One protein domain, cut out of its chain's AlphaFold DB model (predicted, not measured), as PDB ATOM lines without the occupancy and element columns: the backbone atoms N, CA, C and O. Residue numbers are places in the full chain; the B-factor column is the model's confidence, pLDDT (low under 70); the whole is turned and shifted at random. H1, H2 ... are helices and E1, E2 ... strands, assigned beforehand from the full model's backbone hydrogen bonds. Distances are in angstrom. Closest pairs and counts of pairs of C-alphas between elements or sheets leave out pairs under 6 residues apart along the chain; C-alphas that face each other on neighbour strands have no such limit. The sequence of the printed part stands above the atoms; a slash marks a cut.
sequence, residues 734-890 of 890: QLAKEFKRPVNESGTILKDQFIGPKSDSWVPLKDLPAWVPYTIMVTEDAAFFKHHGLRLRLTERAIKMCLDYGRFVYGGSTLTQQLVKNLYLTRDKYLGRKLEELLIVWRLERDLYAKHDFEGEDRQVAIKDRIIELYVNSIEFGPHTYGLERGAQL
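What this domain is: This is residues 734 to 890 of the 890 residues of the protein "Transgly domain-containing protein" of Myxococcales bacterium (UniProt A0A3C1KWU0). A two-stranded hairpin, E1 and E2, stands at one side of a core of three helices: H4 and H5 meet as a V where H4 ends and H5 begins, and H3 lies between their other parts. H1 passes crosswise near H5 on the side away from H4, and H2 lies far off to one side, joined to the rest through its links. The printed part has 157 residues with six named helices and three named strands, in the order E1, E2, H1, H2, H3, H4, H5, E3, H6; the sheet E1 - E2 is antiparallel. The class is mostly helix, and the whole is compact, with a radius of gyration of the C-alphas of 16.0 A and spans of 46 by 42 by 29 A.

Where its parts are: E1 is residues 739 to 745, 18.9 A long, and begins at C-alpha 739 at (-31.429, -41.600, -58.543). E2, residues 748 to 755, is 19.4 A long and bends by 52 degrees at residue 751. H4, the longest helix, is residues 831 to 850, 28.6 A long, from C-alpha 831 at (-10.261, -24.075, -64.157). H5 is residues 859 to 874, 22.5 A, and H2 is residues 792 to 804, 18.2 A. H1 is residues 771 to 780, H3 is residues 815 to 824 and E3 is residues 876 to 878. H6, residues 884 to 889, ends at C-alpha 889 at (-37.096, -39.964, -81.369).

How they stand to each other: E1 and E2 form a hairpin, antiparallel at 152 degrees, with N 741 and O 753 within hydrogen-bond range at 2.8 A. The closest C-alphas of E1 and H3 are Arg 741 and Leu 823, 7.3 A apart; those of E2 and H5 are Ile 755 and Ser 874, 7.0 A apart. The hub is H5, which touches H3, H4 and H6. H3 touches it at a steep tilt of 54 degrees, the same way, the closest C-alphas being Leu 819 and Tyr 871 at 5.7 A. H4 touches H5 with residues 848 to 849 alone, at a steep tilt of 47 degrees, opposite ways; the closest C-alphas, Leu 848 and Ile 863, are 6.6 A apart. H3 and H4 touch about perpendicular, at 73 degrees, closest at the C-alphas of Gln 817 and Glu 837, 5.9 A. H6 only just touches H5, with 3 pairs of C-alphas within 8 A, closest at Val 872 and Leu 884, 5.6 A. H1 is close to H5 but not clearly touching, with the C-alphas of Pro 773 and Ile 868 closest at 7.1 A. H2 touches no helix. E3 pairs with no named strand, but antiparallel with residues 881 to 882. In all six helices every O i to N i+4 pair is within hydrogen-bond range.

The domain as a whole: The two C-alphas farthest apart, those of Gly 806 and Glu 855, are 48.4 A apart. The printed part has no cut and ends at residue 890, the chain's last. The links E2 to H1 and H1 to H2 are long. The mean pLDDT of the printed part is 81.8, and residues 743 to 751, 805 to 809 and 849 to 857 are under 70.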
ATOM      1  N   GLN A 734     -24.604 -43.180 -55.203       82.19
ATOM      2  CA  GLN A 734     -25.922 -43.214 -55.837       82.19
ATOM      3  C   GLN A 734     -25.875 -43.682 -57.300       82.19
ATOM      4  O   GLN A 734     -26.860 -44.219 -57.792       82.19
ATOM      5  N   LEU A 735     -24.730 -43.554 -57.990       84.44
ATOM      6  CA  LEU A 735     -24.578 -43.967 -59.394       84.44
ATOM      7  C   LEU A 735     -24.655 -45.487 -59.588       84.44
ATOM      8  O   LEU A 735     -24.994 -45.964 -60.676       84.44
ATOM      9  N   ALA A 736     -24.393 -46.255 -58.528       78.06
ATOM     10  CA  ALA A 736     -24.630 -47.696 -58.516       78.06
ATOM     11  C   ALA A 736     -26.131 -48.045 -58.498       78.06
ATOM     12  O   ALA A 736     -26.501 -49.171 -58.813       78.06
ATOM     13  N   LYS A 737     -26.997 -47.089 -58.144       82.81
ATOM     14  CA  LYS A 737     -28.443 -47.263 -57.997       82.81
ATOM     15  C   LYS A 737     -29.197 -46.315 -58.935       82.81
ATOM     16  O   LYS A 737     -28.614 -45.652 -59.792       82.81
ATOM     17  N   GLU A 738     -30.516 -46.318 -58.812       83.88
ATOM     18  CA  GLU A 738     -31.406 -45.340 -59.433       83.88
ATOM     19  C   GLU A 738     -31.475 -44.062 -58.584       83.88
ATOM     20  O   GLU A 738     -31.518 -44.130 -57.355       83.88
ATOM     21  N   PHE A 739     -31.462 -42.894 -59.231       86.81
ATOM     22  CA  PHE A 739     -31.429 -41.600 -58.543       86.81
ATOM     23  C   PHE A 739     -32.119 -40.498 -59.355       86.81
ATOM     24  O   PHE A 739     -32.279 -40.587 -60.575       86.81
ATOM     25  N   LYS A 740     -32.545 -39.437 -58.662       84.00
ATOM     26  CA  LYS A 740     -33.065 -38.216 -59.285       84.00
ATOM     27  C   LYS A 740     -31.953 -37.187 -59.379       84.00
ATOM     28  O   LYS A 740     -31.215 -36.983 -58.421       84.00
ATOM     29  N   ARG A 741     -31.869 -36.516 -60.522       79.00
ATOM     30  CA  ARG A 741     -30.943 -35.414 -60.754       79.00
ATOM     31  C   ARG A 741     -31.722 -34.149 -61.123       79.00
ATOM     32  O   ARG A 741     -32.487 -34.198 -62.089       79.00
ATOM     33  N   PRO A 742     -31.476 -33.008 -60.461       70.56
ATOM     34  CA  PRO A 742     -31.999 -31.732 -60.922       70.56
ATOM     35  C   PRO A 742     -31.277 -31.311 -62.211       70.56
ATOM     36  O   PRO A 742     -30.044 -31.256 -62.270       70.56
ATOM     37  N   VAL A 743     -32.028 -31.031 -63.277       67.44
ATOM     38  CA  VAL A 743     -31.460 -30.468 -64.508       67.44
ATOM     39  C   VAL A 743     -31.343 -28.958 -64.335       67.44
ATOM     40  O   VAL A 743     -32.312 -28.219 -64.518       67.44
ATOM     41  N   ASN A 744     -30.138 -28.512 -63.981       62.41
ATOM     42  CA  ASN A 744     -29.821 -27.099 -63.802       62.41
ATOM     43  C   ASN A 744     -29.181 -26.536 -65.075       62.41
ATOM     44  O   ASN A 744     -28.055 -26.898 -65.426       62.41
ATOM     45  N   GLU A 745     -29.862 -25.602 -65.734       56.09
ATOM     46  CA  GLU A 745     -29.255 -24.754 -66.760       56.09
ATOM     47  C   GLU A 745     -29.137 -23.328 -66.231       56.09
ATOM     48  O   GLU A 745     -30.132 -22.687 -65.902       56.09
ATOM     49  N   SER A 746     -27.900 -22.833 -66.115       49.91
ATOM     50  CA  SER A 746     -27.620 -21.435 -65.757       49.91
ATOM     51  C   SER A 746     -28.335 -20.943 -64.484       49.91
ATOM     52  O   SER A 746     -28.725 -19.783 -64.403       49.91
ATOM     53  N   GLY A 747     -28.512 -21.822 -63.490       49.16
ATOM     54  CA  GLY A 747     -29.143 -21.493 -62.205       49.16
ATOM     55  C   GLY A 747     -30.670 -21.631 -62.165       49.16
ATOM     56  O   GLY A 747     -31.256 -21.388 -61.115       49.16
ATOM     57  N   THR A 748     -31.316 -22.054 -63.256       46.03
ATOM     58  CA  THR A 748     -32.751 -22.385 -63.265       46.03
ATOM     59  C   THR A 748     -32.924 -23.903 -63.261       46.03
ATOM     60  O   THR A 748     -32.395 -24.589 -64.139       46.03
ATOM     61  N   ILE A 749     -33.649 -24.432 -62.270       59.34
ATOM     62  CA  ILE A 749     -34.067 -25.840 -62.251       59.34
ATOM     63  C   ILE A 749     -35.156 -25.986 -63.314       59.34
ATOM     64  O   ILE A 749     -36.247 -25.442 -63.157       59.34
ATOM     65  N   LEU A 750     -34.857 -26.683 -64.410       61.31
ATOM     66  CA  LEU A 750     -35.829 -26.888 -65.486       61.31
ATOM     67  C   LEU A 750     -36.785 -28.039 -65.151       61.31
ATOM     68  O   LEU A 750     -37.996 -27.910 -65.324       61.31
ATOM     69  N   LYS A 751     -36.244 -29.171 -64.680       68.25
ATOM     70  CA  LYS A 751     -37.003 -30.371 -64.296       68.25
ATOM     71  C   LYS A 751     -36.100 -31.362 -63.556       68.25
ATOM     72  O   LYS A 751     -34.914 -31.460 -63.870       68.25
ATOM     73  N   ASP A 752     -36.669 -32.156 -62.653       75.06
ATOM     74  CA  ASP A 752     -35.994 -33.346 -62.133       75.06
ATOM     75  C   ASP A 752     -35.992 -34.454 -63.188       75.06
ATOM     76  O   ASP A 752     -37.038 -34.865 -63.701       75.06
ATOM     77  N   GLN A 753     -34.805 -34.963 -63.503       77.00
ATOM     78  CA  GLN A 753     -34.620 -36.119 -64.364       77.00
ATOM     79  C   GLN A 753     -34.391 -37.362 -63.505       77.00
ATOM     80  O   GLN A 753     -33.459 -37.419 -62.704       77.00
ATOM     81  N   PHE A 754     -35.225 -38.382 -63.696       84.88
ATOM     82  CA  PHE A 754     -34.993 -39.697 -63.112       84.88
ATOM     83  C   PHE A 754     -33.979 -40.471 -63.966       84.88
ATOM     84  O   PHE A 754     -34.173 -40.617 -65.176       84.88
ATOM     85  N   ILE A 755     -32.904 -40.951 -63.340       86.38
ATOM     86  CA  ILE A 755     -31.849 -41.750 -63.966       86.38
ATOM     87  C   ILE A 755     -31.917 -43.168 -63.394       86.38
ATOM     88  O   ILE A 755     -31.591 -43.410 -62.231       86.38
ATOM     89  N   GLY A 756     -32.351 -44.107 -64.229       87.12
ATOM     90  CA  GLY A 756     -32.487 -45.518 -63.894       87.12
ATOM     91  C   GLY A 756     -33.677 -46.167 -64.607       87.12
ATOM     92  O   GLY A 756     -34.427 -45.464 -65.284       87.12
ATOM     93  N   PRO A 757     -33.883 -47.482 -64.423       83.31
ATOM     94  CA  PRO A 757     -34.881 -48.264 -65.160       83.31
ATOM     95  C   PRO A 757     -36.333 -47.780 -65.054       83.31
ATOM     96  O   PRO A 757     -37.128 -48.088 -65.930       83.31
ATOM     97  N   LYS A 758     -36.695 -47.022 -64.009       83.19
ATOM     98  CA  LYS A 758     -38.043 -46.432 -63.873       83.19
ATOM     99  C   LYS A 758     -38.250 -45.158 -64.701       83.19
ATOM    100  O   LYS A 758     -39.320 -44.567 -64.639       83.19
ATOM    101  N   SER A 759     -37.227 -44.680 -65.408       84.31
ATOM    102  CA  SER A 759     -37.367 -43.553 -66.326       84.31
ATOM    103  C   SER A 759     -37.970 -44.041 -67.638       84.31
ATOM    104  O   SER A 759     -37.439 -44.974 -68.232       84.31
ATOM    105  N   ASP A 760     -39.011 -43.367 -68.132       80.56
ATOM    106  CA  ASP A 760     -39.709 -43.745 -69.376       80.56
ATOM    107  C   ASP A 760     -38.797 -43.788 -70.615       80.56
ATOM    108  O   ASP A 760     -39.143 -44.383 -71.628       80.56
ATOM    109  N   SER A 761     -37.638 -43.131 -70.553       84.88
ATOM    110  CA  SER A 761     -36.652 -43.075 -71.637       84.88
ATOM    111  C   SER A 761     -35.340 -43.788 -71.307       84.88
ATOM    112  O   SER A 761     -34.308 -43.459 -71.892       84.88
ATOM    113  N   TRP A 762     -35.338 -44.671 -70.308       91.06
ATOM    114  CA  TRP A 762     -34.159 -45.456 -69.960       91.06
ATOM    115  C   TRP A 762     -34.025 -46.664 -70.878       91.06
ATOM    116  O   TRP A 762     -34.943 -47.473 -70.982       91.06
ATOM    117  N   VAL A 763     -32.840 -46.831 -71.460       92.00
ATOM    118  CA  VAL A 763     -32.500 -48.017 -72.245       92.00
ATOM    119  C   VAL A 763     -31.317 -48.720 -71.585       92.00
ATOM    120  O   VAL A 763     -30.235 -48.126 -71.492       92.00
ATOM    121  N   PRO A 764     -31.498 -49.963 -71.100       92.25
ATOM    122  CA  PRO A 764     -30.400 -50.763 -70.578       92.25
ATOM    123  C   PRO A 764     -29.312 -50.969 -71.633       92.25
ATOM    124  O   PRO A 764     -29.606 -51.177 -72.809       92.25
ATOM    125  N   LEU A 765     -28.044 -50.977 -71.216       91.94
ATOM    126  CA  LEU A 765     -26.919 -51.100 -72.156       91.94
ATOM    127  C   LEU A 765     -27.001 -52.370 -73.017       91.94
ATOM    128  O   LEU A 765     -26.655 -52.339 -74.195       91.94
ATOM    129  N   LYS A 766     -27.483 -53.470 -72.433       92.31
ATOM    130  CA  LYS A 766     -27.676 -54.766 -73.104       92.31
ATOM    131  C   LYS A 766     -28.730 -54.744 -74.219       92.31
ATOM    132  O   LYS A 766     -28.672 -55.589 -75.106       92.31
ATOM    133  N   ASP A 767     -29.667 -53.799 -74.161       93.50
ATOM    134  CA  ASP A 767     -30.758 -53.671 -75.128       93.50
ATOM    135  C   ASP A 767     -30.361 -52.728 -76.280       93.50
ATOM    136  O   ASP A 767     -31.042 -52.657 -77.304       93.50
ATOM    137  N   LEU A 768     -29.227 -52.025 -76.149       92.94
ATOM    138  CA  LEU A 768     -28.679 -51.198 -77.212       92.94
ATOM    139  C   LEU A 768     -27.974 -52.051 -78.273       92.94
ATOM    140  O   LEU A 768     -27.215 -52.967 -77.941       92.94
ATOM    141  N   PRO A 769     -28.110 -51.701 -79.565       94.44
ATOM    142  CA  PRO A 769     -27.283 -52.291 -80.604       94.44
ATOM    143  C   PRO A 769     -25.800 -52.097 -80.277       94.44
ATOM    144  O   PRO A 769     -25.366 -50.975 -80.019       94.44
ATOM    145  N   ALA A 770     -25.003 -53.167 -80.345       90.50
ATOM    146  CA  ALA A 770     -23.605 -53.148 -79.900       90.50
ATOM    147  C   ALA A 770     -22.771 -52.010 -80.526       90.50
ATOM    148  O   ALA A 770     -21.897 -51.442 -79.876       90.50
ATOM    149  N   TRP A 771     -23.057 -51.626 -81.775       94.00
ATOM    150  CA  TRP A 771     -22.351 -50.546 -82.468       94.00
ATOM    151  C   TRP A 771     -22.540 -49.162 -81.823       94.00
ATOM    152  O   TRP A 771     -21.678 -48.303 -82.008       94.00
ATOM    153  N   VAL A 772     -23.607 -48.929 -81.050       93.19
ATOM    154  CA  VAL A 772     -23.892 -47.642 -80.390       93.19
ATOM    155  C   VAL A 772     -22.828 -47.298 -79.340       93.19
ATOM    156  O   VAL A 772     -22.122 -46.299 -79.532       93.19
ATOM    157  N   PRO A 773     -22.627 -48.098 -78.268       91.94
ATOM    158  CA  PRO A 773     -21.572 -47.824 -77.299       91.94
ATOM    159  C   PRO A 773     -20.183 -47.837 -77.951       91.94
ATOM    160  O   PRO A 773     -19.349 -46.999 -77.608       91.94
ATOM    161  N   TYR A 774     -19.933 -48.703 -78.945       92.56
ATOM    162  CA  TYR A 774     -18.665 -48.686 -79.688       92.56
ATOM    163  C   TYR A 774     -18.422 -47.372 -80.427       92.56
ATOM    164  O   TYR A 774     -17.309 -46.849 -80.375       92.56
ATOM    165  N   THR A 775     -19.442 -46.814 -81.079       93.75
ATOM    166  CA  THR A 775     -19.321 -45.544 -81.803       93.75
ATOM    167  C   THR A 775     -18.991 -44.414 -80.839       93.75
ATOM    168  O   THR A 775     -18.010 -43.707 -81.060       93.75
ATOM    169  N   ILE A 776     -19.726 -44.313 -79.726       92.81
ATOM    170  CA  ILE A 776     -19.488 -43.305 -78.681       92.81
ATOM    171  C   ILE A 776     -18.068 -43.426 -78.123       92.81
ATOM    172  O   ILE A 776     -17.362 -42.427 -77.987       92.81
ATOM    173  N   MET A 777     -17.610 -44.647 -77.839       93.00
ATOM    174  CA  MET A 777     -16.239 -44.866 -77.385       93.00
ATOM    175  C   MET A 777     -15.223 -44.446 -78.446       93.00
ATOM    176  O   MET A 777     -14.282 -43.736 -78.125       93.00
ATOM    177  N   VAL A 778     -15.382 -44.826 -79.714       91.69
ATOM    178  CA  VAL A 778     -14.405 -44.477 -80.760       91.69
ATOM    179  C   VAL A 778     -14.331 -42.965 -80.997       91.69
ATOM    180  O   VAL A 778     -13.232 -42.451 -81.226       91.69
ATOM    181  N   THR A 779     -15.456 -42.249 -80.915       89.81
ATOM    182  CA  THR A 779     -15.501 -40.797 -81.140       89.81
ATOM    183  C   THR A 779     -15.011 -39.996 -79.936       89.81
ATOM    184  O   THR A 779     -14.244 -39.049 -80.118       89.81
ATOM    185  N   GLU A 780     -15.400 -40.379 -78.718       89.81
ATOM    186  CA  GLU A 780     -15.130 -39.599 -77.501       89.81
ATOM    187  C   GLU A 780     -13.937 -40.126 -76.692       89.81
ATOM    188  O   GLU A 780     -13.119 -39.347 -76.197       89.81
ATOM    189  N   ASP A 781     -13.795 -41.446 -76.550       92.12
ATOM    190  CA  ASP A 781     -12.783 -42.054 -75.682       92.12
ATOM    191  C   ASP A 781     -12.362 -43.469 -76.118       92.12
ATOM    192  O   ASP A 781     -12.670 -44.477 -75.483       92.12
ATOM    193  N   ALA A 782     -11.596 -43.558 -77.212       90.56
ATOM    194  CA  ALA A 782     -11.295 -44.840 -77.871       90.56
ATOM    195  C   ALA A 782     -10.512 -45.860 -77.015       90.56
ATOM    196  O   ALA A 782     -10.268 -46.985 -77.445       90.56
ATOM    197  N   ALA A 783     -10.047 -45.468 -75.825       89.88
ATOM    198  CA  ALA A 783      -9.376 -46.363 -74.889       89.88
ATOM    199  C   ALA A 783     -10.115 -46.454 -73.548       89.88
ATOM    200  O   ALA A 783      -9.463 -46.752 -72.553       89.88
ATOM    201  N   PHE A 784     -11.427 -46.207 -73.526       91.31
ATOM    202  CA  PHE A 784     -12.272 -46.116 -72.331       91.31
ATOM    203  C   PHE A 784     -12.034 -47.230 -71.295       91.31
ATOM    204  O   PHE A 784     -11.803 -46.965 -70.113       91.31
ATOM    205  N   PHE A 785     -11.977 -48.485 -71.748       89.06
ATOM    206  CA  PHE A 785     -11.727 -49.647 -70.887       89.06
ATOM    207  C   PHE A 785     -10.281 -49.762 -70.367       89.06
ATOM    208  O   PHE A 785     -10.013 -50.560 -69.479       89.06
ATOM    209  N   LYS A 786      -9.331 -48.969 -70.881       88.19
ATOM    210  CA  LYS A 786      -7.892 -49.052 -70.556       88.19
ATOM    211  C   LYS A 786      -7.421 -48.018 -69.524       88.19
ATOM    212  O   LYS A 786      -6.217 -47.904 -69.303       88.19
ATOM    213  N   HIS A 787      -8.315 -47.218 -68.942       87.75
ATOM    214  CA  HIS A 787      -7.954 -46.222 -67.926       87.75
ATOM    215  C   HIS A 787      -9.010 -46.088 -66.825       87.75
ATOM    216  O   HIS A 787     -10.182 -46.391 -67.025       87.75
ATOM    217  N   HIS A 788      -8.608 -45.514 -65.692       85.44
ATOM    218  CA  HIS A 788      -9.464 -45.264 -64.529       85.44
ATOM    219  C   HIS A 788      -9.934 -43.803 -64.526       85.44
ATOM    220  O   HIS A 788      -9.410 -42.955 -63.814       85.44
ATOM    221  N   GLY A 789     -10.833 -43.465 -65.452       85.31
ATOM    222  CA  GLY A 789     -11.477 -42.149 -65.530       85.31
ATOM    223  C   GLY A 789     -10.630 -40.996 -66.067       85.31
ATOM    224  O   GLY A 789     -11.184 -40.048 -66.611       85.31
ATOM    225  N   LEU A 790      -9.299 -41.077 -66.022       86.19
ATOM    226  CA  LEU A 790      -8.400 -40.035 -66.528       86.19
ATOM    227  C   LEU A 790      -7.396 -40.600 -67.528       86.19
ATOM    228  O   LEU A 790      -6.767 -41.630 -67.297       86.19
ATOM    229  N   ARG A 791      -7.170 -39.871 -68.623       88.38
ATOM    230  CA  ARG A 791      -6.159 -40.221 -69.627       88.38
ATOM    231  C   ARG A 791      -5.079 -39.156 -69.695       88.38
ATOM    232  O   ARG A 791      -5.159 -38.228 -70.496       88.38
ATOM    233  N   LEU A 792      -4.004 -39.352 -68.932       83.56
ATOM    234  CA  LEU A 792      -2.852 -38.437 -68.909       83.56
ATOM    235  C   LEU A 792      -2.302 -38.140 -70.313       83.56
ATOM    236  O   LEU A 792      -1.968 -36.997 -70.611       83.56
ATOM    237  N   ARG A 793      -2.284 -39.136 -71.213       86.31
ATOM    238  CA  ARG A 793      -1.864 -38.947 -72.614       86.31
ATOM    239  C   ARG A 793      -2.780 -37.999 -73.402       86.31
ATOM    240  O   ARG A 793      -2.278 -37.262 -74.250       86.31
ATOM    241  N   LEU A 794      -4.094 -38.006 -73.148       84.12
ATOM    242  CA  LEU A 794      -5.028 -37.062 -73.778       84.12
ATOM    243  C   LEU A 794      -4.845 -35.659 -73.208       84.12
ATOM    244  O   LEU A 794      -4.766 -34.712 -73.985       84.12
ATOM    245  N   THR A 795      -4.688 -35.527 -71.889       82.88
ATOM    246  CA  THR A 795      -4.367 -34.246 -71.241       82.88
ATOM    247  C   THR A 795      -3.063 -33.665 -71.785       82.88
ATOM    248  O   THR A 795      -3.010 -32.500 -72.168       82.88
ATOM    249  N   GLU A 796      -2.022 -34.490 -71.905       84.50
ATOM    250  CA  GLU A 796      -0.745 -34.105 -72.503       84.50
ATOM    251  C   GLU A 796      -0.937 -33.617 -73.943       84.50
ATOM    252  O   GLU A 796      -0.466 -32.537 -74.302       84.50
ATOM    253  N   ARG A 797      -1.666 -34.374 -74.775       84.25
ATOM    254  CA  ARG A 797      -1.965 -33.987 -76.161       84.25
ATOM    255  C   ARG A 797      -2.773 -32.688 -76.231       84.25
ATOM    256  O   ARG A 797      -2.478 -31.844 -77.076       84.25
ATOM    257  N   ALA A 798      -3.743 -32.501 -75.339       82.62
ATOM    258  CA  ALA A 798      -4.541 -31.286 -75.249       82.62
ATOM    259  C   ALA A 798      -3.671 -30.074 -74.912       82.62
ATOM    260  O   ALA A 798      -3.739 -29.073 -75.619       82.62
ATOM    261  N   ILE A 799      -2.790 -30.186 -73.910       76.44
ATOM    262  CA  ILE A 799      -1.825 -29.134 -73.558       76.44
ATOM    263  C   ILE A 799      -0.942 -28.805 -74.766       76.44
ATOM    264  O   ILE A 799      -0.799 -27.636 -75.122       76.44
ATOM    265  N   LYS A 800      -0.400 -29.824 -75.444       79.94
ATOM    266  CA  LYS A 800       0.452 -29.656 -76.632       79.94
ATOM    267  C   LYS A 800      -0.247 -28.876 -77.739       79.94
ATOM    268  O   LYS A 800       0.314 -27.901 -78.230       79.94
ATOM    269  N   MET A 801      -1.467 -29.272 -78.095       73.19
ATOM    270  CA  MET A 801      -2.227 -28.602 -79.151       73.19
ATOM    271  C   MET A 801      -2.682 -27.207 -78.718       73.19
ATOM    272  O   MET A 801      -2.564 -26.263 -79.488       73.19
ATOM    273  N   CYS A 802      -3.112 -27.015 -77.470       70.81
ATOM    274  CA  CYS A 802      -3.486 -25.683 -76.996       70.81
ATOM    275  C   CYS A 802      -2.304 -24.700 -77.012       70.81
ATOM    276  O   CYS A 802      -2.486 -23.519 -77.307       70.81
ATOM    277  N   LEU A 803      -1.090 -25.182 -76.731       72.31
ATOM    278  CA  LEU A 803       0.130 -24.380 -76.820       72.31
ATOM    279  C   LEU A 803       0.525 -24.077 -78.265       72.31
ATOM    280  O   LEU A 803       0.874 -22.936 -78.555       72.31
ATOM    281  N   ASP A 804       0.442 -25.065 -79.157       73.81
ATOM    282  CA  ASP A 804       0.782 -24.908 -80.575       73.81
ATOM    283  C   ASP A 804      -0.154 -23.914 -81.282       73.81
ATOM    284  O   ASP A 804       0.290 -22.985 -81.952       73.81
ATOM    285  N   TYR A 805      -1.461 -24.031 -81.034       69.75
ATOM    286  CA  TYR A 805      -2.468 -23.120 -81.584       69.75
ATOM    287  C   TYR A 805      -2.617 -21.814 -80.786       69.75
ATOM    288  O   TYR A 805      -3.343 -20.910 -81.206       69.75
ATOM    289  N   GLY A 806      -1.973 -21.703 -79.620       61.44
ATOM    290  CA  GLY A 806      -2.049 -20.536 -78.736       61.44
ATOM    291  C   GLY A 806      -3.455 -20.213 -78.207       61.44
ATOM    292  O   GLY A 806      -3.676 -19.091 -77.743       61.44
ATOM    293  N   ARG A 807      -4.393 -21.167 -78.300       61.75
ATOM    294  CA  ARG A 807      -5.801 -21.091 -77.874       61.75
ATOM    295  C   ARG A 807      -6.307 -22.493 -77.526       61.75
ATOM    296  O   ARG A 807      -5.733 -23.481 -77.971       61.75
ATOM    297  N   PHE A 808      -7.404 -22.597 -76.778       65.12
ATOM    298  CA  PHE A 808      -8.034 -23.890 -76.498       65.12
ATOM    299  C   PHE A 808      -8.647 -24.469 -77.781       65.12
ATOM    300  O   PHE A 808      -9.618 -23.919 -78.298       65.12
ATOM    301  N   VAL A 809      -8.053 -25.541 -78.311       67.25
ATOM    302  CA  VAL A 809      -8.477 -26.183 -79.575       67.25
ATOM    303  C   VAL A 809      -8.888 -27.642 -79.425       67.25
ATOM    304  O   VAL A 809      -9.518 -28.178 -80.326       67.25
ATOM    305  N   TYR A 810      -8.523 -28.294 -78.322       71.75
ATOM    306  CA  TYR A 810      -8.758 -29.721 -78.143       71.75
ATOM    307  C   TYR A 810      -9.182 -30.047 -76.719       71.75
ATOM    308  O   TYR A 810      -8.558 -29.585 -75.760       71.75
ATOM    309  N   GLY A 811     -10.229 -30.861 -76.601       70.56
ATOM    310  CA  GLY A 811     -10.677 -31.434 -75.340       70.56
ATOM    311  C   GLY A 811      -9.867 -32.682 -75.010       70.56
ATOM    312  O   GLY A 811      -9.785 -33.602 -75.814       70.56
ATOM    313  N   GLY A 812      -9.254 -32.713 -73.828       78.38
ATOM    314  CA  GLY A 812      -8.592 -33.906 -73.291       78.38
ATOM    315  C   GLY A 812      -9.475 -34.709 -72.332       78.38
ATOM    316  O   GLY A 812      -8.926 -35.407 -71.487       78.38
ATOM    317  N   SER A 813     -10.802 -34.531 -72.389       86.00
ATOM    318  CA  SER A 813     -11.742 -35.143 -71.444       86.00
ATOM    319  C   SER A 813     -12.080 -36.587 -71.829       86.00
ATOM    320  O   SER A 813     -12.249 -36.876 -73.006       86.00
ATOM    321  N   THR A 814     -12.206 -37.468 -70.841       92.00
ATOM    322  CA  THR A 814     -12.686 -38.857 -70.982       92.00
ATOM    323  C   THR A 814     -14.210 -38.945 -70.878       92.00
ATOM    324  O   THR A 814     -14.847 -38.000 -70.404       92.00
ATOM    325  N   LEU A 815     -14.801 -40.093 -71.230       93.25
ATOM    326  CA  LEU A 815     -16.240 -40.332 -71.024       93.25
ATOM    327  C   LEU A 815     -16.649 -40.168 -69.551       93.25
ATOM    328  O   LEU A 815     -17.638 -39.498 -69.266       93.25
ATOM    329  N   THR A 816     -15.848 -40.674 -68.604       92.62
ATOM    330  CA  THR A 816     -16.119 -40.512 -67.164       92.62
ATOM    331  C   THR A 816     -16.110 -39.035 -66.744       92.62
ATOM    332  O   THR A 816     -16.981 -38.601 -65.995       92.62
ATOM    333  N   GLN A 817     -15.168 -38.227 -67.256       91.94
ATOM    334  CA  GLN A 817     -15.143 -36.780 -66.987       91.94
ATOM    335  C   GLN A 817     -16.359 -36.068 -67.573       91.94
ATOM    336  O   GLN A 817     -16.911 -35.169 -66.943       91.94
ATOM    337  N   GLN A 818     -16.783 -36.461 -68.774       91.81
ATOM    338  CA  GLN A 818     -17.970 -35.893 -69.404       91.81
ATOM    339  C   GLN A 818     -19.249 -36.261 -68.644       91.81
ATOM    340  O   GLN A 818     -20.079 -35.378 -68.433       91.81
ATOM    341  N   LEU A 819     -19.365 -37.508 -68.172       91.69
ATOM    342  CA  LEU A 819     -20.460 -37.957 -67.314       91.69
ATOM    343  C   LEU A 819     -20.522 -37.128 -66.029       91.69
ATOM    344  O   LEU A 819     -21.551 -36.531 -65.741       91.69
ATOM    345  N   VAL A 820     -19.411 -37.023 -65.295       91.50
ATOM    346  CA  VAL A 820     -19.329 -36.241 -64.049       91.50
ATOM    347  C   VAL A 820     -19.690 -34.777 -64.273       91.50
ATOM    348  O   VAL A 820     -20.487 -34.215 -63.522       91.50
ATOM    349  N   LYS A 821     -19.145 -34.168 -65.333       89.00
ATOM    350  CA  LYS A 821     -19.462 -32.792 -65.719       89.00
ATOM    351  C   LYS A 821     -20.961 -32.623 -65.963       89.00
ATOM    352  O   LYS A 821     -21.520 -31.627 -65.536       89.00
ATOM    353  N   ASN A 822     -21.596 -33.574 -66.646       87.56
ATOM    354  CA  ASN A 822     -23.021 -33.497 -66.942       87.56
ATOM    355  C   ASN A 822     -23.879 -33.782 -65.706       87.56
ATOM    356  O   ASN A 822     -24.899 -33.130 -65.547       87.56
ATOM    357  N   LEU A 823     -23.492 -34.710 -64.830       86.38
ATOM    358  CA  LEU A 823     -24.307 -35.092 -63.676       86.38
ATOM    359  C   LEU A 823     -24.247 -34.071 -62.539       86.38
ATOM    360  O   LEU A 823     -25.294 -33.710 -62.007       86.38
ATOM    361  N   TYR A 824     -23.050 -33.594 -62.196       86.31
ATOM    362  CA  TYR A 824     -22.836 -32.843 -60.958       86.31
ATOM    363  C   TYR A 824     -22.494 -31.371 -61.168       86.31
ATOM    364  O   TYR A 824     -22.741 -30.575 -60.274       86.31
ATOM    365  N   LEU A 825     -21.916 -30.992 -62.311       86.62
ATOM    366  CA  LEU A 825     -21.298 -29.674 -62.476       86.62
ATOM    367  C   LEU A 825     -22.074 -28.774 -63.442       86.62
ATOM    368  O   LEU A 825     -22.841 -29.227 -64.292       86.62
ATOM    369  N   THR A 826     -21.835 -27.466 -63.343       77.75
ATOM    370  CA  THR A 826     -22.430 -26.482 -64.255       77.75
ATOM    371  C   THR A 826     -21.702 -26.435 -65.608       77.75
ATOM    372  O   THR A 826     -20.570 -26.905 -65.792       77.75
ATOM    373  N   ARG A 827     -22.337 -25.820 -66.616       73.88
ATOM    374  CA  ARG A 827     -21.731 -25.633 -67.949       73.88
ATOM    375  C   ARG A 827     -20.614 -24.572 -67.974       73.88
ATOM    376  O   ARG A 827     -19.908 -24.479 -68.985       73.88
ATOM    377  N   ASP A 828     -20.388 -23.849 -66.878       75.19
ATOM    378  CA  ASP A 828     -19.433 -22.740 -66.779       75.19
ATOM    379  C   ASP A 828     -17.990 -23.156 -67.077       75.19
ATOM    380  O   ASP A 828     -17.532 -24.226 -66.698       75.19
ATOM    381  N   LYS A 829     -17.229 -22.318 -67.784       74.25
ATOM    382  CA  LYS A 829     -15.884 -22.679 -68.270       74.25
ATOM    383  C   LYS A 829     -14.783 -21.999 -67.455       74.25
ATOM    384  O   LYS A 829     -14.181 -21.034 -67.925       74.25
ATOM    385  N   TYR A 830     -14.476 -22.549 -66.281       79.12
ATOM    386  CA  TYR A 830     -13.346 -22.134 -65.437       79.12
ATOM    387  C   TYR A 830     -12.482 -23.332 -64.989       79.12
ATOM    388  O   TYR A 830     -12.885 -24.491 -65.103       79.12
ATOM    389  N   LEU A 831     -11.251 -23.062 -64.546       78.56
ATOM    390  CA  LEU A 831     -10.261 -24.075 -64.157       78.56
ATOM    391  C   LEU A 831     -10.675 -24.832 -62.893       78.56
ATOM    392  O   LEU A 831     -10.487 -26.044 -62.848       78.56
ATOM    393  N   GLY A 832     -11.269 -24.138 -61.919       83.44
ATOM    394  CA  GLY A 832     -11.861 -24.729 -60.720       83.44
ATOM    395  C   GLY A 832     -12.849 -25.845 -61.051       83.44
ATOM    396  O   GLY A 832     -12.679 -26.959 -60.575       83.44
ATOM    397  N   ARG A 833     -13.752 -25.639 -62.019       86.50
ATOM    398  CA  ARG A 833     -14.673 -26.689 -62.474       86.50
ATOM    399  C   ARG A 833     -13.931 -27.915 -62.998       86.50
ATOM    400  O   ARG A 833     -14.336 -29.046 -62.765       86.50
ATOM    401  N   LYS A 834     -12.817 -27.717 -63.710       86.56
ATOM    402  CA  LYS A 834     -12.013 -28.843 -64.210       86.56
ATOM    403  C   LYS A 834     -11.307 -29.596 -63.076       86.56
ATOM    404  O   LYS A 834     -11.076 -30.798 -63.210       86.56
ATOM    405  N   LEU A 835     -10.974 -28.907 -61.985       87.31
ATOM    406  CA  LEU A 835     -10.511 -29.528 -60.747       87.31
ATOM    407  C   LEU A 835     -11.646 -30.311 -60.067       87.31
ATOM    408  O   LEU A 835     -11.411 -31.441 -59.659       87.31
ATOM    409  N   GLU A 836     -12.871 -29.783 -60.032       91.06
ATOM    410  CA  GLU A 836     -14.043 -30.518 -59.524       91.06
ATOM    411  C   GLU A 836     -14.290 -31.805 -60.322       91.06
ATOM    412  O   GLU A 836     -14.418 -32.876 -59.733       91.06
ATOM    413  N   GLU A 837     -14.249 -31.736 -61.662       90.69
ATOM    414  CA  GLU A 837     -14.332 -32.919 -62.534       90.69
ATOM    415  C   GLU A 837     -13.268 -33.958 -62.157       90.69
ATOM    416  O   GLU A 837     -13.554 -35.149 -62.086       90.69
ATOM    417  N   LEU A 838     -12.028 -33.513 -61.932       89.19
ATOM    418  CA  LEU A 838     -10.913 -34.387 -61.579       89.19
ATOM    419  C   LEU A 838     -11.144 -35.091 -60.235       89.19
ATOM    420  O   LEU A 838     -10.954 -36.303 -60.150       89.19
ATOM    421  N   LEU A 839     -11.562 -34.339 -59.214       90.12
ATOM    422  CA  LEU A 839     -11.788 -34.840 -57.857       90.12
ATOM    423  C   LEU A 839     -12.957 -35.828 -57.803       90.12
ATOM    424  O   LEU A 839     -12.822 -36.907 -57.225       90.12
ATOM    425  N   ILE A 840     -14.075 -35.503 -58.459       91.44
ATOM    426  CA  ILE A 840     -15.247 -36.382 -58.499       91.44
ATOM    427  C   ILE A 840     -14.947 -37.639 -59.317       91.44
ATOM    428  O   ILE A 840     -15.311 -38.723 -58.884       91.44
ATOM    429  N   VAL A 841     -14.253 -37.543 -60.461       90.69
ATOM    430  CA  VAL A 841     -13.865 -38.735 -61.245       90.69
ATOM    431  C   VAL A 841     -12.943 -39.650 -60.448       90.69
ATOM    432  O   VAL A 841     -13.122 -40.866 -60.473       90.69
ATOM    433  N   TRP A 842     -11.973 -39.074 -59.737       87.19
ATOM    434  CA  TRP A 842     -11.070 -39.835 -58.880       87.19
ATOM    435  C   TRP A 842     -11.834 -40.577 -57.771       87.19
ATOM    436  O   TRP A 842     -11.650 -41.784 -57.604       87.19
ATOM    437  N   ARG A 843     -12.761 -39.895 -57.083       87.06
ATOM    438  CA  ARG A 843     -13.632 -40.498 -56.061       87.06
ATOM    439  C   ARG A 843     -14.586 -41.542 -56.646       87.06
ATOM    440  O   ARG A 843     -14.740 -42.606 -56.060       87.06
ATOM    441  N   LEU A 844     -15.190 -41.260 -57.799       86.75
ATOM    442  CA  LEU A 844     -16.127 -42.144 -58.492       86.75
ATOM    443  C   LEU A 844     -15.483 -43.479 -58.851       86.75
ATOM    444  O   LEU A 844     -16.013 -44.530 -58.506       86.75
ATOM    445  N   GLU A 845     -14.352 -43.430 -59.556       79.50
ATOM    446  CA  GLU A 845     -13.652 -44.643 -59.970       79.50
ATOM    447  C   GLU A 845     -13.253 -45.425 -58.706       79.50
ATOM    448  O   GLU A 845     -13.585 -46.600 -58.601       79.50
ATOM    449  N   ARG A 846     -12.693 -44.775 -57.677       77.00
ATOM    450  CA  ARG A 846     -12.329 -45.441 -56.415       77.00
ATOM    451  C   ARG A 846     -13.509 -46.113 -55.703       77.00
ATOM    452  O   ARG A 846     -13.387 -47.268 -55.311       77.00
ATOM    453  N   ASP A 847     -14.626 -45.414 -55.525       74.81
ATOM    454  CA  ASP A 847     -15.774 -45.929 -54.772       74.81
ATOM    455  C   ASP A 847     -16.493 -47.055 -55.505       74.81
ATOM    456  O   ASP A 847     -16.874 -48.043 -54.875       74.81
ATOM    457  N   LEU A 848     -16.635 -46.940 -56.828       71.50
ATOM    458  CA  LEU A 848     -17.202 -48.012 -57.643       71.50
ATOM    459  C   LEU A 848     -16.271 -49.235 -57.674       71.50
ATOM    460  O   LEU A 848     -16.751 -50.360 -57.559       71.50
ATOM    461  N   TYR A 849     -14.945 -49.043 -57.730       67.06
ATOM    462  CA  TYR A 849     -13.975 -50.141 -57.583       67.06
ATOM    463  C   TYR A 849     -13.836 -50.657 -56.146       67.06
ATOM    464  O   TYR A 849     -13.180 -51.675 -55.960       67.06
ATOM    465  N   ALA A 850     -14.401 -49.997 -55.129       61.09
ATOM    466  CA  ALA A 850     -14.311 -50.429 -53.731       61.09
ATOM    467  C   ALA A 850     -15.591 -51.128 -53.241       61.09
ATOM    468  O   ALA A 850     -15.494 -52.157 -52.569       61.09
ATOM    469  N   LYS A 851     -16.783 -50.657 -53.635       56.81
ATOM    470  CA  LYS A 851     -18.083 -51.225 -53.225       56.81
ATOM    471  C   LYS A 851     -18.462 -52.459 -54.059       56.81
ATOM    472  O   LYS A 851     -18.161 -52.541 -55.248       56.81
ATOM    473  N   HIS A 852     -18.999 -53.467 -53.382       46.59
ATOM    474  CA  HIS A 852     -18.674 -54.881 -53.586       46.59
ATOM    475  C   HIS A 852     -19.891 -55.726 -54.009       46.59
ATOM    476  O   HIS A 852     -20.069 -56.808 -53.471       46.59
ATOM    477  N   ASP A 853     -20.693 -55.252 -54.972       53.34
ATOM    478  CA  ASP A 853     -21.915 -55.966 -55.412       53.34
ATOM    479  C   ASP A 853     -21.867 -56.462 -56.873       53.34
ATOM    480  O   ASP A 853     -22.811 -57.085 -57.350       53.34
ATOM    481  N   PHE A 854     -20.781 -56.207 -57.614       54.25
ATOM    482  CA  PHE A 854     -20.605 -56.790 -58.950       54.25
ATOM    483  C   PHE A 854     -20.054 -58.216 -58.809       54.25
ATOM    484  O   PHE A 854     -18.845 -58.408 -58.694       54.25
ATOM    485  N   GLU A 855     -20.939 -59.212 -58.772       47.72
ATOM    486  CA  GLU A 855     -20.568 -60.631 -58.832       47.72
ATOM    487  C   GLU A 855     -20.009 -60.969 -60.230       47.72
ATOM    488  O   GLU A 855     -20.709 -60.833 -61.233       47.72
ATOM    489  N   GLY A 856     -18.736 -61.378 -60.319       55.81
ATOM    490  CA  GLY A 856     -18.106 -61.818 -61.575       55.81
ATOM    491  C   GLY A 856     -16.612 -61.485 -61.703       55.81
ATOM    492  O   GLY A 856     -16.090 -60.609 -61.016       55.81
ATOM    493  N   GLU A 857     -15.919 -62.195 -62.600       53.91
ATOM    494  CA  GLU A 857     -14.450 -62.178 -62.763       53.91
ATOM    495  C   GLU A 857     -13.878 -60.854 -63.332       53.91
ATOM    496  O   GLU A 857     -12.681 -60.611 -63.210       53.91
ATOM    497  N   ASP A 858     -14.717 -59.936 -63.837       73.94
ATOM    498  CA  ASP A 858     -14.287 -58.694 -64.505       73.94
ATOM    499  C   ASP A 858     -14.916 -57.411 -63.914       73.94
ATOM    500  O   ASP A 858     -15.614 -56.645 -64.587       73.94
ATOM    501  N   ARG A 859     -14.618 -57.109 -62.641       73.88
ATOM    502  CA  ARG A 859     -15.105 -55.904 -61.922       73.88
ATOM    503  C   ARG A 859     -14.923 -54.593 -62.701       73.88
ATOM    504  O   ARG A 859     -15.766 -53.701 -62.639       73.88
ATOM    505  N   GLN A 860     -13.817 -54.462 -63.435       77.75
ATOM    506  CA  GLN A 860     -13.545 -53.270 -64.234       77.75
ATOM    507  C   GLN A 860     -14.485 -53.124 -65.425       77.75
ATOM    508  O   GLN A 860     -14.881 -52.003 -65.738       77.75
ATOM    509  N   VAL A 861     -14.856 -54.228 -66.067       82.62
ATOM    510  CA  VAL A 861     -15.791 -54.206 -67.193       82.62
ATOM    511  C   VAL A 861     -17.170 -53.789 -66.693       82.62
ATOM    512  O   VAL A 861     -17.718 -52.824 -67.212       82.62
ATOM    513  N   ALA A 862     -17.649 -54.376 -65.594       82.06
ATOM    514  CA  ALA A 862     -18.960 -54.051 -65.029       82.06
ATOM    515  C   ALA A 862     -19.112 -52.562 -64.647       82.06
ATOM    516  O   ALA A 862     -20.130 -51.930 -64.932       82.06
ATOM    517  N   ILE A 863     -18.073 -51.958 -64.060       84.31
ATOM    518  CA  ILE A 863     -18.070 -50.524 -63.722       84.31
ATOM    519  C   ILE A 863     -18.082 -49.658 -64.983       84.31
ATOM    520  O   ILE A 863     -18.784 -48.646 -65.040       84.31
ATOM    521  N   LYS A 864     -17.309 -50.035 -66.005       89.25
ATOM    522  CA  LYS A 864     -17.257 -49.305 -67.276       89.25
ATOM    523  C   LYS A 864     -18.573 -49.405 -68.040       89.25
ATOM    524  O   LYS A 864     -19.031 -48.379 -68.543       89.25
ATOM    525  N   ASP A 865     -19.206 -50.571 -68.033       90.50
ATOM    526  CA  ASP A 865     -20.536 -50.797 -68.597       90.50
ATOM    527  C   ASP A 865     -21.581 -49.928 -67.893       90.50
ATOM    528  O   ASP A 865     -22.359 -49.226 -68.541       90.50
ATOM    529  N   ARG A 866     -21.527 -49.837 -66.560       89.12
ATOM    530  CA  ARG A 866     -22.409 -48.929 -65.821       89.12
ATOM    531  C   ARG A 866     -22.170 -47.459 -66.173       89.12
ATOM    532  O   ARG A 866     -23.124 -46.701 -66.338       89.12
ATOM    533  N   ILE A 867     -20.911 -47.032 -66.299       91.44
ATOM    534  CA  ILE A 867     -20.574 -45.648 -66.667       91.44
ATOM    535  C   ILE A 867     -21.095 -45.313 -68.069       91.44
ATOM    536  O   ILE A 867     -21.665 -44.236 -68.249       91.44
ATOM    537  N   ILE A 868     -20.916 -46.197 -69.056       93.06
ATOM    538  CA  ILE A 868     -21.395 -45.933 -70.419       93.06
ATOM    539  C   ILE A 868     -22.924 -45.992 -70.503       93.06
ATOM    540  O   ILE A 868     -23.517 -45.155 -71.174       93.06
ATOM    541  N   GLU A 869     -23.575 -46.886 -69.758       93.06
ATOM    542  CA  GLU A 869     -25.036 -46.934 -69.647       93.06
ATOM    543  C   GLU A 869     -25.601 -45.622 -69.083       93.06
ATOM    544  O   GLU A 869     -26.493 -45.011 -69.674       93.06
ATOM    545  N   LEU A 870     -25.034 -45.141 -67.971       92.31
ATOM    546  CA  LEU A 870     -25.397 -43.850 -67.386       92.31
ATOM    547  C   LEU A 870     -25.126 -42.706 -68.360       92.31
ATOM    548  O   LEU A 870     -25.939 -41.793 -68.470       92.31
ATOM    549  N   TYR A 871     -24.001 -42.744 -69.074       93.50
ATOM    550  CA  TYR A 871     -23.644 -41.732 -70.063       93.50
ATOM    551  C   TYR A 871     -24.704 -41.630 -71.156       93.50
ATOM    552  O   TYR A 871     -25.301 -40.570 -71.328       93.50
ATOM    553  N   VAL A 872     -25.011 -42.741 -71.821       93.56
ATOM    554  CA  VAL A 872     -25.986 -42.796 -72.917       93.56
ATOM    555  C   VAL A 872     -27.380 -42.339 -72.469       93.56
ATOM    556  O   VAL A 872     -28.083 -41.685 -73.235       93.56
ATOM    557  N   ASN A 873     -27.763 -42.605 -71.220       92.19
ATOM    558  CA  ASN A 873     -29.075 -42.234 -70.689       92.19
ATOM    559  C   ASN A 873     -29.145 -40.833 -70.047       92.19
ATOM    560  O   ASN A 873     -30.243 -40.348 -69.771       92.19
ATOM    561  N   SER A 874     -28.014 -40.164 -69.799       89.00
ATOM    562  CA  SER A 874     -27.985 -38.869 -69.089       89.00
ATOM    563  C   SER A 874     -27.492 -37.694 -69.925       89.00
ATOM    564  O   SER A 874     -27.803 -36.548 -69.591       89.00
ATOM    565  N   ILE A 875     -26.724 -37.932 -70.992       89.44
ATOM    566  CA  ILE A 875     -26.212 -36.834 -71.813       89.44
ATOM    567  C   ILE A 875     -27.309 -36.182 -72.654       89.44
ATOM    568  O   ILE A 875     -28.330 -36.787 -72.969       89.44
ATOM    569  N   GLU A 876     -27.064 -34.936 -73.038       87.88
ATOM    570  CA  GLU A 876     -27.920 -34.178 -73.939       87.88
ATOM    571  C   GLU A 876     -27.559 -34.480 -75.405       87.88
ATOM    572  O   GLU A 876     -26.419 -34.254 -75.817       87.88
ATOM    573  N   PHE A 877     -28.522 -34.981 -76.185       87.88
ATOM    574  CA  PHE A 877     -28.380 -35.279 -77.622       87.88
ATOM    575  C   PHE A 877     -28.947 -34.173 -78.529       87.88
ATOM    576  O   PHE A 877     -28.602 -34.093 -79.705       87.88
ATOM    577  N   GLY A 878     -29.777 -33.291 -77.977       85.50
ATOM    578  CA  GLY A 878     -30.341 -32.107 -78.625       85.50
ATOM    579  C   GLY A 878     -30.821 -31.118 -77.559       85.50
ATOM    580  O   GLY A 878     -30.840 -31.495 -76.391       85.50
ATOM    581  N   PRO A 879     -31.192 -29.872 -77.907       83.06
ATOM    582  CA  PRO A 879     -31.581 -28.865 -76.918       83.06
ATOM    583  C   PRO A 879     -32.658 -29.381 -75.951       83.06
ATOM    584  O   PRO A 879     -33.772 -29.679 -76.373       83.06
ATOM    585  N   HIS A 880     -32.309 -29.493 -74.666       80.75
ATOM    586  CA  HIS A 880     -33.153 -30.042 -73.594       80.75
ATOM    587  C   HIS A 880     -33.594 -31.510 -73.773       80.75
ATOM    588  O   HIS A 880     -34.470 -31.992 -73.049       80.75
ATOM    589  N   THR A 881     -32.967 -32.246 -74.689       86.44
ATOM    590  CA  THR A 881     -33.249 -33.658 -74.955       86.44
ATOM    591  C   THR A 881     -32.150 -34.524 -74.368       86.44
ATOM    592  O   THR A 881     -31.063 -34.655 -74.932       86.44
ATOM    593  N   TYR A 882     -32.456 -35.124 -73.220       87.75
ATOM    594  CA  TYR A 882     -31.531 -35.956 -72.460       87.75
ATOM    595  C   TYR A 882     -31.835 -37.442 -72.635       87.75
ATOM    596  O   TYR A 882     -32.990 -37.857 -72.514       87.75
ATOM    597  N   GLY A 883     -30.779 -38.226 -72.834       89.94
ATOM    598  CA  GLY A 883     -30.841 -39.662 -73.066       89.94
ATOM    599  C   GLY A 883     -30.984 -40.015 -74.545       89.94
ATOM    600  O   GLY A 883     -31.657 -39.322 -75.310       89.94
ATOM    601  N   LEU A 884     -30.333 -41.107 -74.939       91.75
ATOM    602  CA  LEU A 884     -30.287 -41.564 -76.325       91.75
ATOM    603  C   LEU A 884     -31.668 -41.888 -76.884       91.75
ATOM    604  O   LEU A 884     -31.932 -41.519 -78.017       91.75
ATOM    605  N   GLU A 885     -32.541 -42.519 -76.098       91.12
ATOM    606  CA  GLU A 885     -33.893 -42.884 -76.540       91.12
ATOM    607  C   GLU A 885     -34.672 -41.661 -77.022       91.12
ATOM    608  O   GLU A 885     -35.150 -41.615 -78.151       91.12
ATOM    609  N   ARG A 886     -34.709 -40.600 -76.206       88.31
ATOM    610  CA  ARG A 886     -35.351 -39.342 -76.609       88.31
ATOM    611  C   ARG A 886     -34.614 -38.671 -77.759       88.31
ATOM    612  O   ARG A 886     -35.249 -38.054 -78.600       88.31
ATOM    613  N   GLY A 887     -33.286 -38.774 -77.789       89.81
ATOM    614  CA  GLY A 887     -32.468 -38.252 -78.882       89.81
ATOM    615  C   GLY A 887     -32.731 -38.942 -80.221       89.81
ATOM    616  O   GLY A 887     -32.647 -38.285 -81.248       89.81
ATOM    617  N   ALA A 888     -33.061 -40.234 -80.213       90.44
ATOM    618  CA  ALA A 888     -33.381 -41.014 -81.405       90.44
ATOM    619  C   ALA A 888     -34.817 -40.788 -81.908       90.44
ATOM    620  O   ALA A 888     -35.104 -41.060 -83.069       90.44
ATOM    621  N   GLN A 889     -35.712 -40.316 -81.035       87.94
ATOM    622  CA  GLN A 889     -37.096 -39.964 -81.369       87.94
ATOM    623  C   GLN A 889     -37.240 -38.550 -81.964       87.94
ATOM    624  O   GLN A 889     -38.304 -38.231 -82.498       87.94
ATOM    625  N   LEU A 890     -36.205 -37.707 -81.843       79.25
ATOM    626  CA  LEU A 890     -36.093 -36.417 -82.537       79.25
ATOM    627  C   LEU A 890     -35.714 -36.612 -84.007       79.25
ATOM    628  O   LEU A 890     -36.242 -35.836 -84.836       79.25
TER     629      LEU A 890